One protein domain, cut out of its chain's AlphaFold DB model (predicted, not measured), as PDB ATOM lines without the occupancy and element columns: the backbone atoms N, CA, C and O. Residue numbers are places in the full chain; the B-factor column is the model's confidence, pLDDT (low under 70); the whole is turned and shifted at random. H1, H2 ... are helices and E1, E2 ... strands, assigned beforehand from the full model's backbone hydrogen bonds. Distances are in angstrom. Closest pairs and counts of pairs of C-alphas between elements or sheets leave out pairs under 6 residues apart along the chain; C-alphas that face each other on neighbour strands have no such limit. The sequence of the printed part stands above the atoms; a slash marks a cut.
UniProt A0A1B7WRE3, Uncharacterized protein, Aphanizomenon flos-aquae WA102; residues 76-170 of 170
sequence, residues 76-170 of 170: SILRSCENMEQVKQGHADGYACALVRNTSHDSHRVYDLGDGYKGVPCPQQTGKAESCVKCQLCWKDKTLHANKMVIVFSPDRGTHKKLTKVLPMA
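What this domain is: This is residues 76 to 170 of the 170 residues of an uncharacterized protein of Aphanizomenon flos-aquae WA102 (UniProt A0A1B7WRE3). A strongly twisted five-stranded sheet has H1 packed along E2 on one face and the short helix H3 at the end where E1 and E2 begin. Beyond the end of E5 lies H4, and residues 164 to 170 stick out as a tail. The 95 printed residues run E1 H1 E2 E3 E4 H2 H3 E5 H4; the mixed sheet has the order E1 E2 E5 E4 E3, and the class is mixed helices and strands. The whole is compact, with a radius of gyration of the C-alphas of 13.5 A and spans of 41 by 31 by 22 A.

Where its parts are: E1, residues 76 to 81, begins at C-alpha 76 (-28.302, 72.364, 77.927) and is 15.8 A long. H1, 84 to 92, spans 12.2 A; E2, 96 to 100, 13.5 A; E3, 111 to 114, 9.3 A; E4, 117 to 121, 12.9 A. H2, 132 to 135, spans 4.8 A; H3, 141 to 146, 8.5 A; E5, 149 to 153, 12.9 A. H4, 157 to 166, spans 14.5 A and ends at C-alpha 166 (-43.021, 93.422, 57.787).

How they stand to each other: E1 and E2 are parallel (N 79 to O 96, 2.8 A), as are E2 and E5 (N 99 to O 151, 2.8 A) and E5 and E4 (N 150 to O 118, 2.8 A). E3 and E4 form an antiparallel hairpin (N 113 to O 117, 2.9 A). E1, H1, E2 and E4, H2 H3, E5 are strand-helix-strand units, parallel neighbour strands joined through helices, with right-handed crossovers. H1 is on the sheet, over E2, at a height of 7.1 A; the closest C-alphas are those of Val 87 and Cys 97, 5.8 A. The sheet curls round H3, whose closest C-alpha pair with E2 is His 145 and Ala 96, 4.2 A. H2 and H4 are not on the sheet and are apart from each other. In H1, H3 and H4 every O i to N i+4 pair is within hydrogen-bond range; H2 is too short for one.

The domain as a whole: The C-alphas farthest apart, of Lys 142 and Ala 170, are 42.2 A apart. The printed part has no cut and no long link. Confidence is under 70 in residues 156 to 170.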
ATOM      1  N   SER A  76     -27.361  71.275  77.650       97.75
ATOM      2  CA  SER A  76     -28.302  72.364  77.927       97.75
ATOM      3  C   SER A  76     -28.879  72.884  76.618       97.75
ATOM      4  O   SER A  76     -28.171  73.510  75.830       97.75
ATOM      5  N   ILE A  77     -30.151  72.619  76.350       96.44
ATOM      6  CA  ILE A  77     -30.763  73.006  75.082       96.44
ATOM      7  C   ILE A  77     -32.068  73.746  75.320       96.44
ATOM      8  O   ILE A  77     -32.970  73.258  75.999       96.44
ATOM      9  N   LEU A  78     -32.153  74.945  74.752       97.12
ATOM     10  CA  LEU A  78     -33.333  75.784  74.861       97.12
ATOM     11  C   LEU A  78     -34.114  75.751  73.547       97.12
ATOM     12  O   LEU A  78     -33.533  75.752  72.457       97.12
ATOM     13  N   ARG A  79     -35.442  75.747  73.649       96.62
ATOM     14  CA  ARG A  79     -36.322  75.968  72.504       96.62
ATOM     15  C   ARG A  79     -36.194  77.428  72.080       96.62
ATOM     16  O   ARG A  79     -36.382  78.317  72.904       96.62
ATOM     17  N   SER A  80     -35.850  77.663  70.821       95.00
ATOM     18  CA  SER A  80     -35.902  78.999  70.231       95.00
ATOM     19  C   SER A  80     -37.358  79.330  69.908       95.00
ATOM     20  O   SER A  80     -38.040  78.515  69.284       95.00
ATOM     21  N   CYS A  81     -37.838  80.471  70.392       94.19
ATOM     22  CA  CYS A  81     -39.224  80.905  70.284       94.19
ATOM     23  C   CYS A  81     -39.303  82.350  69.783       94.19
ATOM     24  O   CYS A  81     -38.498  83.204  70.154       94.19
ATOM     25  N   GLU A  82     -40.334  82.637  69.001       91.31
ATOM     26  CA  GLU A  82     -40.690  83.962  68.503       91.31
ATOM     27  C   GLU A  82     -41.941  84.539  69.188       91.31
ATOM     28  O   GLU A  82     -42.213  85.732  69.066       91.31
ATOM     29  N   ASN A  83     -42.714  83.726  69.918       92.69
ATOM     30  CA  ASN A  83     -43.908  84.173  70.644       92.69
ATOM     31  C   ASN A  83     -44.206  83.322  71.897       92.69
ATOM     32  O   ASN A  83     -43.580  82.286  72.138       92.69
ATOM     33  N   MET A  84     -45.183  83.760  72.701       94.88
ATOM     34  CA  MET A  84     -45.546  83.092  73.958       94.88
ATOM     35  C   MET A  84     -46.255  81.746  73.774       94.88
ATOM     36  O   MET A  84     -46.146  80.890  74.651       94.88
ATOM     37  N   GLU A  85     -46.938  81.505  72.656       94.94
ATOM     38  CA  GLU A  85     -47.547  80.194  72.379       94.94
ATOM     39  C   GLU A  85     -46.468  79.121  72.218       94.94
ATOM     40  O   GLU A  85     -46.533  78.057  72.833       94.94
ATOM     41  N   GLN A  86     -45.406  79.439  71.480       95.25
ATOM     42  CA  GLN A  86     -44.253  78.559  71.350       95.25
ATOM     43  C   GLN A  86     -43.487  78.395  72.665       95.25
ATOM     44  O   GLN A  86     -42.966  77.312  72.918       95.25
ATOM     45  N   VAL A  87     -43.424  79.428  73.514       97.00
ATOM     46  CA  VAL A  87     -42.841  79.305  74.863       97.00
ATOM     47  C   VAL A  87     -43.621  78.282  75.682       97.00
ATOM     48  O   VAL A  87     -43.012  77.383  76.266       97.00
ATOM     49  N   LYS A  88     -44.956  78.390  75.688       97.06
ATOM     50  CA  LYS A  88     -45.848  77.457  76.386       97.06
ATOM     51  C   LYS A  88     -45.663  76.034  75.868       97.06
ATOM     52  O   LYS A  88     -45.452  75.128  76.671       97.06
ATOM     53  N   GLN A  89     -45.661  75.850  74.548       96.00
ATOM     54  CA  GLN A  89     -45.435  74.542  73.938       96.00
ATOM     55  C   GLN A  89     -44.035  73.998  74.253       96.00
ATOM     56  O   GLN A  89     -43.891  72.838  74.616       96.00
ATOM     57  N   GLY A  90     -42.998  74.834  74.181       96.56
ATOM     58  CA  GLY A  90     -41.628  74.436  74.492       96.56
ATOM     59  C   GLY A  90     -41.484  73.933  75.928       96.56
ATOM     60  O   GLY A  90     -40.892  72.876  76.144       96.56
ATOM     61  N   HIS A  91     -42.090  74.623  76.898       97.50
ATOM     62  CA  HIS A  91     -42.153  74.127  78.273       97.50
ATOM     63  C   HIS A  91     -42.997  72.852  78.389       97.50
ATOM     64  O   HIS A  91     -42.568  71.924  79.066       97.50
ATOM     65  N   ALA A  92     -44.137  72.741  77.704       95.75
ATOM     66  CA  ALA A  92     -44.910  71.495  77.685       95.75
ATOM     67  C   ALA A  92     -44.091  70.301  77.140       95.75
ATOM     68  O   ALA A  92     -44.198  69.189  77.653       95.75
ATOM     69  N   ASP A  93     -43.192  70.546  76.183       94.75
ATOM     70  CA  ASP A  93     -42.261  69.555  75.624       94.75
ATOM     71  C   ASP A  93     -41.040  69.264  76.532       94.75
ATOM     72  O   ASP A  93     -40.154  68.472  76.174       94.75
ATOM     73  N   GLY A  94     -40.956  69.920  77.694       96.38
ATOM     74  CA  GLY A  94     -39.887  69.783  78.685       96.38
ATOM     75  C   GLY A  94     -38.663  70.674  78.456       96.38
ATOM     76  O   GLY A  94     -37.634  70.470  79.099       96.38
ATOM     77  N   TYR A  95     -38.723  71.636  77.531       98.25
ATOM     78  CA  TYR A  95     -37.631  72.574  77.264       98.25
ATOM     79  C   TYR A  95     -37.734  73.835  78.133       98.25
ATOM     80  O   TYR A  95     -38.821  74.312  78.455       98.25
ATOM     81  N   ALA A  96     -36.588  74.431  78.461       97.94
ATOM     82  CA  ALA A  96     -36.547  75.870  78.719       97.94
ATOM     83  C   ALA A  96     -36.598  76.625  77.391       97.94
ATOM     84  O   ALA A  96     -36.161  76.101  76.364       97.94
ATOM     85  N   CYS A  97     -37.071  77.866  77.414       97.88
ATOM     86  CA  CYS A  97     -37.271  78.643  76.195       97.88
ATOM     87  C   CYS A  97     -36.367  79.881  76.131       97.88
ATOM     88  O   CYS A  97     -36.048  80.516  77.140       97.88
ATOM     89  N   ALA A  98     -35.966  80.208  74.909       96.94
ATOM     90  CA  ALA A  98     -35.289  81.427  74.511       96.94
ATOM     91  C   ALA A  98     -36.233  82.195  73.577       96.94
ATOM     92  O   ALA A  98     -36.482  81.747  72.465       96.94
ATOM     93  N   LEU A  99     -36.770  83.324  74.032       95.44
ATOM     94  CA  LEU A  99     -37.716  84.153  73.288       95.44
ATOM     95  C   LEU A  99     -36.990  85.338  72.647       95.44
ATOM     96  O   LEU A  99     -36.361  86.128  73.348       95.44
ATOM     97  N   VAL A 100     -37.102  85.500  71.333       91.19
ATOM     98  CA  VAL A 100     -36.622  86.704  70.641       91.19
ATOM     99  C   VAL A 100     -37.752  87.728  70.583       91.19
ATOM    100  O   VAL A 100     -38.838  87.429  70.091       91.19
ATOM    101  N   ARG A 101     -37.501  88.941  71.080       84.56
ATOM    102  CA  ARG A 101     -38.429  90.074  70.959       84.56
ATOM    103  C   ARG A 101     -38.116  90.910  69.723       84.56
ATOM    104  O   ARG A 101     -37.026  90.850  69.160       84.56
ATOM    105  N   ASN A 102     -39.088  91.723  69.325       79.75
ATOM    106  CA  ASN A 102     -38.952  92.701  68.247       79.75
ATOM    107  C   ASN A 102     -38.379  94.052  68.702       79.75
ATOM    108  O   ASN A 102     -38.074  94.892  67.863       79.75
ATOM    109  N   THR A 103     -38.212  94.253  70.008       79.81
ATOM    110  CA  THR A 103     -37.644  95.465  70.603       79.81
ATOM    111  C   THR A 103     -36.385  95.138  71.396       79.81
ATOM    112  O   THR A 103     -36.214  94.019  71.888       79.81
ATOM    113  N   SER A 104     -35.500  96.125  71.532       82.25
ATOM    114  CA  SER A 104     -34.362  96.046  72.449       82.25
ATOM    115  C   SER A 104     -34.821  95.932  73.906       82.25
ATOM    116  O   SER A 104     -35.949  96.287  74.245       82.25
ATOM    117  N   HIS A 105     -33.941  95.425  74.774       84.69
ATOM    118  CA  HIS A 105     -34.167  95.421  76.219       84.69
ATOM    119  C   HIS A 105     -34.096  96.836  76.790       84.69
ATOM    120  O   HIS A 105     -33.062  97.491  76.669       84.69
ATOM    121  N   ASP A 106     -35.132  97.242  77.515       79.94
ATOM    122  CA  ASP A 106     -35.137  98.507  78.266       79.94
ATOM    123  C   ASP A 106     -34.404  98.382  79.615       79.94
ATOM    124  O   ASP A 106     -34.028  99.366  80.247       79.94
ATOM    125  N   SER A 107     -34.219  97.148  80.102       89.56
ATOM    126  CA  SER A 107     -33.645  96.859  81.416       89.56
ATOM    127  C   SER A 107     -33.051  95.452  81.494       89.56
ATOM    128  O   SER A 107     -33.406  94.558  80.730       89.56
ATOM    129  N   HIS A 108     -32.184  95.227  82.485       89.88
ATOM    130  CA  HIS A 108     -31.684  93.904  82.876       89.88
ATOM    131  C   HIS A 108     -32.567  93.203  83.927       89.88
ATOM    132  O   HIS A 108     -32.214  92.123  84.414       89.88
ATOM    133  N   ARG A 109     -33.656  93.847  84.367       93.56
ATOM    134  CA  ARG A 109     -34.546  93.319  85.408       93.56
ATOM    135  C   ARG A 109     -35.440  92.218  84.848       93.56
ATOM    136  O   ARG A 109     -35.914  92.301  83.722       93.56
ATOM    137  N   VAL A 110     -35.664  91.190  85.662       95.31
ATOM    138  CA  VAL A 110     -36.644  90.140  85.365       95.31
ATOM    139  C   VAL A 110     -38.040  90.754  85.405       95.31
ATOM    140  O   VAL A 110     -38.323  91.558  86.293       95.31
ATOM    141  N   TYR A 111     -38.896  90.374  84.462       94.69
ATOM    142  CA  TYR A 111     -40.265  90.875  84.356       94.69
ATOM    143  C   TYR A 111     -41.248  89.738  84.080       94.69
ATOM    144  O   TYR A 111     -40.853  88.637  83.694       94.69
ATOM    145  N   ASP A 112     -42.527  89.994  84.330       96.06
ATOM    146  CA  ASP A 112     -43.595  89.027  84.090       96.06
ATOM    147  C   ASP A 112     -43.908  88.928  82.586       96.06
ATOM    148  O   ASP A 112     -44.034  89.946  81.906       96.06
ATOM    149  N   LEU A 113     -43.999  87.702  82.065       94.12
ATOM    150  CA  LEU A 113     -44.428  87.402  80.692       94.12
ATOM    151  C   LEU A 113     -45.882  86.902  80.628       94.12
ATOM    152  O   LEU A 113     -46.363  86.578  79.542       94.12
ATOM    153  N   GLY A 114     -46.573  86.831  81.768       94.31
ATOM    154  CA  GLY A 114     -47.905  86.252  81.897       94.31
ATOM    155  C   GLY A 114     -47.873  84.737  82.112       94.31
ATOM    156  O   GLY A 114     -46.859  84.068  81.903       94.31
ATOM    157  N   ASP A 115     -48.998  84.177  82.566       92.62
ATOM    158  CA  ASP A 115     -49.194  82.733  82.801       92.62
ATOM    159  C   ASP A 115     -48.136  82.080  83.723       92.62
ATOM    160  O   ASP A 115     -47.826  80.881  83.643       92.62
ATOM    161  N   GLY A 116     -47.561  82.892  84.617       95.50
ATOM    162  CA  GLY A 116     -46.505  82.502  85.549       95.50
ATOM    163  C   GLY A 116     -45.115  82.362  84.921       95.50
ATOM    164  O   GLY A 116     -44.211  81.859  85.591       95.50
ATOM    165  N   TYR A 117     -44.927  82.774  83.663       98.06
ATOM    166  CA  TYR A 117     -43.615  82.832  83.023       98.06
ATOM    167  C   TYR A 117     -42.881  84.122  83.381       98.06
ATOM    168  O   TYR A 117     -43.461  85.201  83.422       98.06
ATOM    169  N   LYS A 118     -41.570  84.020  83.595       98.06
ATOM    170  CA  LYS A 118     -40.708  85.164  83.915       98.06
ATOM    171  C   LYS A 118     -39.701  85.390  82.800       98.06
ATOM    172  O   LYS A 118     -38.904  84.505  82.494       98.06
ATOM    173  N   GLY A 119     -39.713  86.584  82.225       96.75
ATOM    174  CA  GLY A 119     -38.763  87.023  81.214       96.75
ATOM    175  C   GLY A 119     -37.460  87.467  81.858       96.75
ATOM    176  O   GLY A 119     -37.438  88.375  82.684       96.75
ATOM    177  N   VAL A 120     -36.361  86.832  81.465       97.06
ATOM    178  CA  VAL A 120     -35.005  87.171  81.893       97.06
ATOM    179  C   VAL A 120     -34.280  87.796  80.705       97.06
ATOM    180  O   VAL A 120     -33.840  87.053  79.823       97.06
ATOM    181  N   PRO A 121     -34.136  89.132  80.644       96.12
ATOM    182  CA  PRO A 121     -33.303  89.771  79.631       96.12
ATOM    183  C   PRO A 121     -31.909  89.146  79.596       96.12
ATOM    184  O   PRO A 121     -31.294  88.950  80.648       96.12
ATOM    185  N   CYS A 122     -31.398  88.839  78.402       95.56
ATOM    186  CA  CYS A 122     -30.057  88.287  78.243       95.56
ATOM    187  C   CYS A 122     -29.025  89.189  78.955       95.56
ATOM    188  O   CYS A 122     -28.837  90.343  78.549       95.56
ATOM    189  N   PRO A 123     -28.314  88.691  79.990       94.50
ATOM    190  CA  PRO A 123     -27.393  89.528  80.758       94.50
ATOM    191  C   PRO A 123     -26.255  90.108  79.914       94.50
ATOM    192  O   PRO A 123     -25.779  91.197  80.202       94.50
ATOM    193  N   GLN A 124     -25.843  89.411  78.851       94.31
ATOM    194  CA  GLN A 124     -24.811  89.915  77.948       94.31
ATOM    195  C   GLN A 124     -25.335  91.051  77.056       94.31
ATOM    196  O   GLN A 124     -24.660  92.065  76.918       94.31
ATOM    197  N   GLN A 125     -26.548  90.935  76.506       92.19
ATOM    198  CA  GLN A 125     -27.131  91.995  75.668       92.19
ATOM    199  C   GLN A 125     -27.493  93.251  76.467       92.19
ATOM    200  O   GLN A 125     -27.524  94.340  75.909       92.19
ATOM    201  N   THR A 126     -27.768  93.102  77.763       92.25
ATOM    202  CA  THR A 126     -28.076  94.220  78.669       92.25
ATOM    203  C   THR A 126     -26.838  94.822  79.339       92.25
ATOM    204  O   THR A 126     -26.973  95.713  80.170       92.25
ATOM    205  N   GLY A 127     -25.636  94.314  79.042       91.56
ATOM    206  CA  GLY A 127     -24.384  94.762  79.664       91.56
ATOM    207  C   GLY A 127     -24.182  94.311  81.118       91.56
ATOM    208  O   GLY A 127     -23.134  94.577  81.697       91.56
ATOM    209  N   LYS A 128     -25.134  93.579  81.714       92.62
ATOM    210  CA  LYS A 128     -25.021  93.028  83.076       92.62
ATOM    211  C   LYS A 128     -23.945  91.940  83.200       92.62
ATOM    212  O   LYS A 128     -23.465  91.676  84.300       92.62
ATOM    213  N   ALA A 129     -23.584  91.282  82.101       94.38
ATOM    214  CA  ALA A 129     -22.497  90.314  82.056       94.38
ATOM    215  C   ALA A 129     -21.563  90.591  80.876       94.38
ATOM    216  O   ALA A 129     -22.013  90.753  79.746       94.38
ATOM    217  N   GLU A 130     -20.258  90.546  81.131       93.56
ATOM    218  CA  GLU A 130     -19.209  90.809  80.136       93.56
ATOM    219  C   GLU A 130     -19.245  89.823  78.952       93.56
ATOM    220  O   GLU A 130     -18.994  90.182  77.806       93.56
ATOM    221  N   SER A 131     -19.566  88.551  79.210       93.62
ATOM    222  CA  SER A 131     -19.616  87.520  78.171       93.62
ATOM    223  C   SER A 131     -20.528  86.353  78.543       93.62
ATOM    224  O   SER A 131     -20.853  86.130  79.712       93.62
ATOM    225  N   CYS A 132     -20.890  85.535  77.550       91.88
ATOM    226  CA  CYS A 132     -21.670  84.313  77.767       91.88
ATOM    227  C   CYS A 132     -20.970  83.314  78.706       91.88
ATOM    228  O   CYS A 132     -21.644  82.626  79.466       91.88
ATOM    229  N   VAL A 133     -19.631  83.255  78.691       93.56
ATOM    230  CA  VAL A 133     -18.838  82.360  79.557       93.56
ATOM    231  C   VAL A 133     -18.863  82.817  81.018       93.56
ATOM    232  O   VAL A 133     -18.842  81.979  81.920       93.56
ATOM    233  N   LYS A 134     -18.940  84.132  81.259       93.50
ATOM    234  CA  LYS A 134     -19.129  84.703  82.601       93.50
ATOM    235  C   LYS A 134     -20.588  84.599  83.062       93.50
ATOM    236  O   LYS A 134     -20.836  84.346  84.232       93.50
ATOM    237  N   CYS A 135     -21.540  84.746  82.140       95.00
ATOM    238  CA  CYS A 135     -22.981  84.707  82.408       95.00
ATOM    239  C   CYS A 135     -23.510  83.299  82.724       95.00
ATOM    240  O   CYS A 135     -24.201  83.100  83.720       95.00
ATOM    241  N   GLN A 136     -23.215  82.319  81.860       95.62
ATOM    242  CA  GLN A 136     -23.587  80.903  82.011       95.62
ATOM    243  C   GLN A 136     -25.096  80.599  82.077       95.62
ATOM    244  O   GLN A 136     -25.479  79.452  82.302       95.62
ATOM    245  N   LEU A 137     -25.973  81.587  81.860       96.25
ATOM    246  CA  LEU A 137     -27.426  81.416  81.973       96.25
ATOM    247  C   LEU A 137     -27.959  80.335  81.020       96.25
ATOM    248  O   LEU A 137     -28.717  79.463  81.435       96.25
ATOM    249  N   CYS A 138     -27.488  80.328  79.771       96.62
ATOM    250  CA  CYS A 138     -27.905  79.360  78.752       96.62
ATOM    251  C   CYS A 138     -27.437  77.919  79.027       96.62
ATOM    252  O   CYS A 138     -27.768  77.014  78.265       96.62
ATOM    253  N   TRP A 139     -26.649  77.686  80.083       97.12
ATOM    254  CA  TRP A 139     -26.190  76.352  80.496       97.12
ATOM    255  C   TRP A 139     -27.105  75.717  81.549       97.12
ATOM    256  O   TRP A 139     -26.839  74.607  82.001       97.12
ATOM    257  N   LYS A 140     -28.153  76.436  81.969       96.75
ATOM    258  CA  LYS A 140     -29.021  76.080  83.096       96.75
ATOM    259  C   LYS A 140     -30.446  75.754  82.647       96.75
ATOM    260  O   LYS A 140     -31.397  76.107  83.341       96.75
ATOM    261  N   ASP A 141     -30.617  75.104  81.496       97.62
ATOM    262  CA  ASP A 141     -31.943  74.827  80.929       97.62
ATOM    263  C   ASP A 141     -32.879  74.088  81.899       97.62
ATOM    264  O   ASP A 141     -34.028  74.482  82.036       97.62
ATOM    265  N   LYS A 142     -32.396  73.098  82.656       97.25
ATOM    266  CA  LYS A 142     -33.210  72.389  83.659       97.25
ATOM    267  C   LYS A 142     -33.765  73.342  84.727       97.25
ATOM    268  O   LYS A 142     -34.952  73.291  85.040       97.25
ATOM    269  N   THR A 143     -32.931  74.238  85.258       97.50
ATOM    270  CA  THR A 143     -33.345  75.237  86.258       97.50
ATOM    271  C   THR A 143     -34.308  76.255  85.660       97.50
ATOM    272  O   THR A 143     -35.312  76.583  86.287       97.50
ATOM    273  N   LEU A 144     -34.024  76.737  84.449       98.25
ATOM    274  CA  LEU A 144     -34.884  77.679  83.735       98.25
ATOM    275  C   LEU A 144     -36.266  77.074  83.472       98.25
ATOM    276  O   LEU A 144     -37.283  77.700  83.767       98.25
ATOM    277  N   HIS A 145     -36.296  75.825  83.003       98.06
ATOM    278  CA  HIS A 145     -37.517  75.081  82.737       98.06
ATOM    279  C   HIS A 145     -38.361  74.918  84.008       98.06
ATOM    280  O   HIS A 145     -39.526  75.314  84.022       98.06
ATOM    281  N   ALA A 146     -37.747  74.426  85.090       97.69
ATOM    282  CA  ALA A 146     -38.418  74.182  86.368       97.69
ATOM    283  C   ALA A 146     -39.026  75.449  86.995       97.69
ATOM    284  O   ALA A 146     -40.043  75.370  87.674       97.69
ATOM    285  N   ASN A 147     -38.426  76.618  86.752       97.69
ATOM    286  CA  ASN A 147     -38.870  77.893  87.322       97.69
ATOM    287  C   ASN A 147     -39.681  78.756  86.342       97.69
ATOM    288  O   ASN A 147     -39.914  79.931  86.631       97.69
ATOM    289  N   LYS A 148     -40.075  78.215  85.176       97.88
ATOM    290  CA  LYS A 148     -40.750  78.968  84.099       97.88
ATOM    291  C   LYS A 148     -40.012  80.262  83.710       97.88
ATOM    292  O   LYS A 148     -40.625  81.285  83.404       97.88
ATOM    293  N   MET A 149     -38.681  80.227  83.737       98.38
ATOM    294  CA  MET A 149     -37.836  81.360  83.368       98.38
ATOM    295  C   MET A 149     -37.444  81.258  81.897       98.38
ATOM    296  O   MET A 149     -36.824  80.284  81.471       98.38
ATOM    297  N   VAL A 150     -37.781  82.290  81.135       98.12
ATOM    298  CA  VAL A 150     -37.564  82.381  79.692       98.12
ATOM    299  C   VAL A 150     -36.449  83.382  79.446       98.12
ATOM    300  O   VAL A 150     -36.547  84.531  79.880       98.12
ATOM    301  N   ILE A 151     -35.382  82.976  78.757       97.81
ATOM    302  CA  ILE A 151     -34.341  83.937  78.374       97.81
ATOM    303  C   ILE A 151     -34.885  84.777  77.231       97.81
ATOM    304  O   ILE A 151     -35.312  84.232  76.219       97.81
ATOM    305  N   VAL A 152     -34.844  86.092  77.373       96.25
ATOM    306  CA  VAL A 152     -35.328  87.011  76.352       96.25
ATOM    307  C   VAL A 152     -34.147  87.644  75.637       96.25
ATOM    308  O   VAL A 152     -33.231  88.169  76.275       96.25
ATOM    309  N   PHE A 153     -34.182  87.623  74.310       93.81
ATOM    310  CA  PHE A 153     -33.176  88.228  73.451       93.81
ATOM    311  C   PHE A 153     -33.735  89.449  72.720       93.81
ATOM    312  O   PHE A 153     -34.854  89.413  72.210       93.81
ATOM    313  N   SER A 154     -32.931  90.512  72.648       88.19
ATOM    314  CA  SER A 154     -33.151  91.621  71.714       88.19
ATOM    315  C   SER A 154     -33.002  91.114  70.275       88.19
ATOM    316  O   SER A 154     -32.226  90.169  70.060       88.19
ATOM    317  N   PRO A 155     -33.655  91.753  69.287       77.75
ATOM    318  CA  PRO A 155     -33.507  91.382  67.888       77.75
ATOM    319  C   PRO A 155     -32.046  91.524  67.444       77.75
ATOM    320  O   PRO A 155     -31.370  92.508  67.741       77.75
ATOM    321  N   ASP A 156     -31.550  90.528  66.717       66.06
ATOM    322  CA  ASP A 156     -30.281  90.625  66.003       66.06
ATOM    323  C   ASP A 156     -30.461  91.330  64.642       66.06
ATOM    324  O   ASP A 156     -31.576  91.645  64.220       66.06
ATOM    325  N   ARG A 157     -29.364  91.576  63.907       55.75
ATOM    326  CA  ARG A 157     -29.422  92.251  62.590       55.75
ATOM    327  C   ARG A 157     -30.322  91.526  61.574       55.75
ATOM    328  O   ARG A 157     -30.851  92.171  60.672       55.75
ATOM    329  N   GLY A 158     -30.476  90.205  61.679       56.00
ATOM    330  CA  GLY A 158     -31.314  89.408  60.775       56.00
ATOM    331  C   GLY A 158     -32.802  89.543  61.097       56.00
ATOM    332  O   GLY A 158     -33.620  89.762  60.202       56.00
ATOM    333  N   THR A 159     -33.133  89.490  62.384       57.00
ATOM    334  CA  THR A 159     -34.473  89.740  62.918       57.00
ATOM    335  C   THR A 159     -34.903  91.177  62.642       57.00
ATOM    336  O   THR A 159     -36.006  91.391  62.149       57.00
ATOM    337  N   HIS A 160     -34.003  92.150  62.815       57.16
ATOM    338  CA  HIS A 160     -34.255  93.549  62.468       57.16
ATOM    339  C   HIS A 160     -34.628  93.715  60.989       57.16
ATOM    340  O   HIS A 160     -35.611  94.380  60.693       57.16
ATOM    341  N   LYS A 161     -33.912  93.066  60.052       57.03
ATOM    342  CA  LYS A 161     -34.238  93.118  58.610       57.03
ATOM    343  C   LYS A 161     -35.625  92.560  58.289       57.03
ATOM    344  O   LYS A 161     -36.339  93.133  57.469       57.03
ATOM    345  N   LYS A 162     -36.006  91.436  58.912       58.75
ATOM    346  CA  LYS A 162     -37.362  90.878  58.774       58.75
ATOM    347  C   LYS A 162     -38.406  91.839  59.333       58.75
ATOM    348  O   LYS A 162     -39.399  92.085  58.661       58.75
ATOM    349  N   LEU A 163     -38.157  92.410  60.511       55.59
ATOM    350  CA  LEU A 163     -39.067  93.355  61.153       55.59
ATOM    351  C   LEU A 163     -39.254  94.618  60.316       55.59
ATOM    352  O   LEU A 163     -40.391  94.954  60.028       55.59
ATOM    353  N   THR A 164     -38.185  95.230  59.803       56.88
ATOM    354  CA  THR A 164     -38.288  96.393  58.900       56.88
ATOM    355  C   THR A 164     -39.028  96.096  57.596       56.88
ATOM    356  O   THR A 164     -39.563  97.006  56.977       56.88
ATOM    357  N   LYS A 165     -39.058  94.833  57.150       56.62
ATOM    358  CA  LYS A 165     -39.776  94.425  55.934       56.62
ATOM    359  C   LYS A 165     -41.272  94.191  56.182       56.62
ATOM    360  O   LYS A 165     -42.064  94.350  55.262       56.62
ATOM    361  N   VAL A 166     -41.640  93.767  57.393       53.38
ATOM    362  CA  VAL A 166     -43.021  93.422  57.787       53.38
ATOM    363  C   VAL A 166     -43.732  94.601  58.460       53.38
ATOM    364  O   VAL A 166     -44.940  94.746  58.335       53.38
ATOM    365  N   LEU A 167     -42.975  95.456  59.142       48.03
ATOM    366  CA  LEU A 167     -43.404  96.707  59.749       48.03
ATOM    367  C   LEU A 167     -42.512  97.809  59.160       48.03
ATOM    368  O   LEU A 167     -41.480  98.127  59.762       48.03
ATOM    369  N   PRO A 168     -42.825  98.347  57.965       43.59
ATOM    370  CA  PRO A 168     -42.147  99.548  57.506       43.59
ATOM    371  C   PRO A 168     -42.404 100.619  58.567       43.59
ATOM    372  O   PRO A 168     -43.554 100.922  58.881       43.59
ATOM    373  N   MET A 169     -41.335 101.100  59.201       44.19
ATOM    374  CA  MET A 169     -41.449 102.212  60.137       44.19
ATOM    375  C   MET A 169     -42.010 103.397  59.347       44.19
ATOM    376  O   MET A 169     -41.461 103.729  58.293       44.19
ATOM    377  N   ALA A 170     -43.143 103.925  59.813       39.41
ATOM    378  CA  ALA A 170     -43.736 105.158  59.309       39.41
ATOM    379  C   ALA A 170     -42.810 106.350  59.577       39.41
ATOM    380  O   ALA A 170     -42.117 106.322  60.624       39.41
TER     381      ALA A 170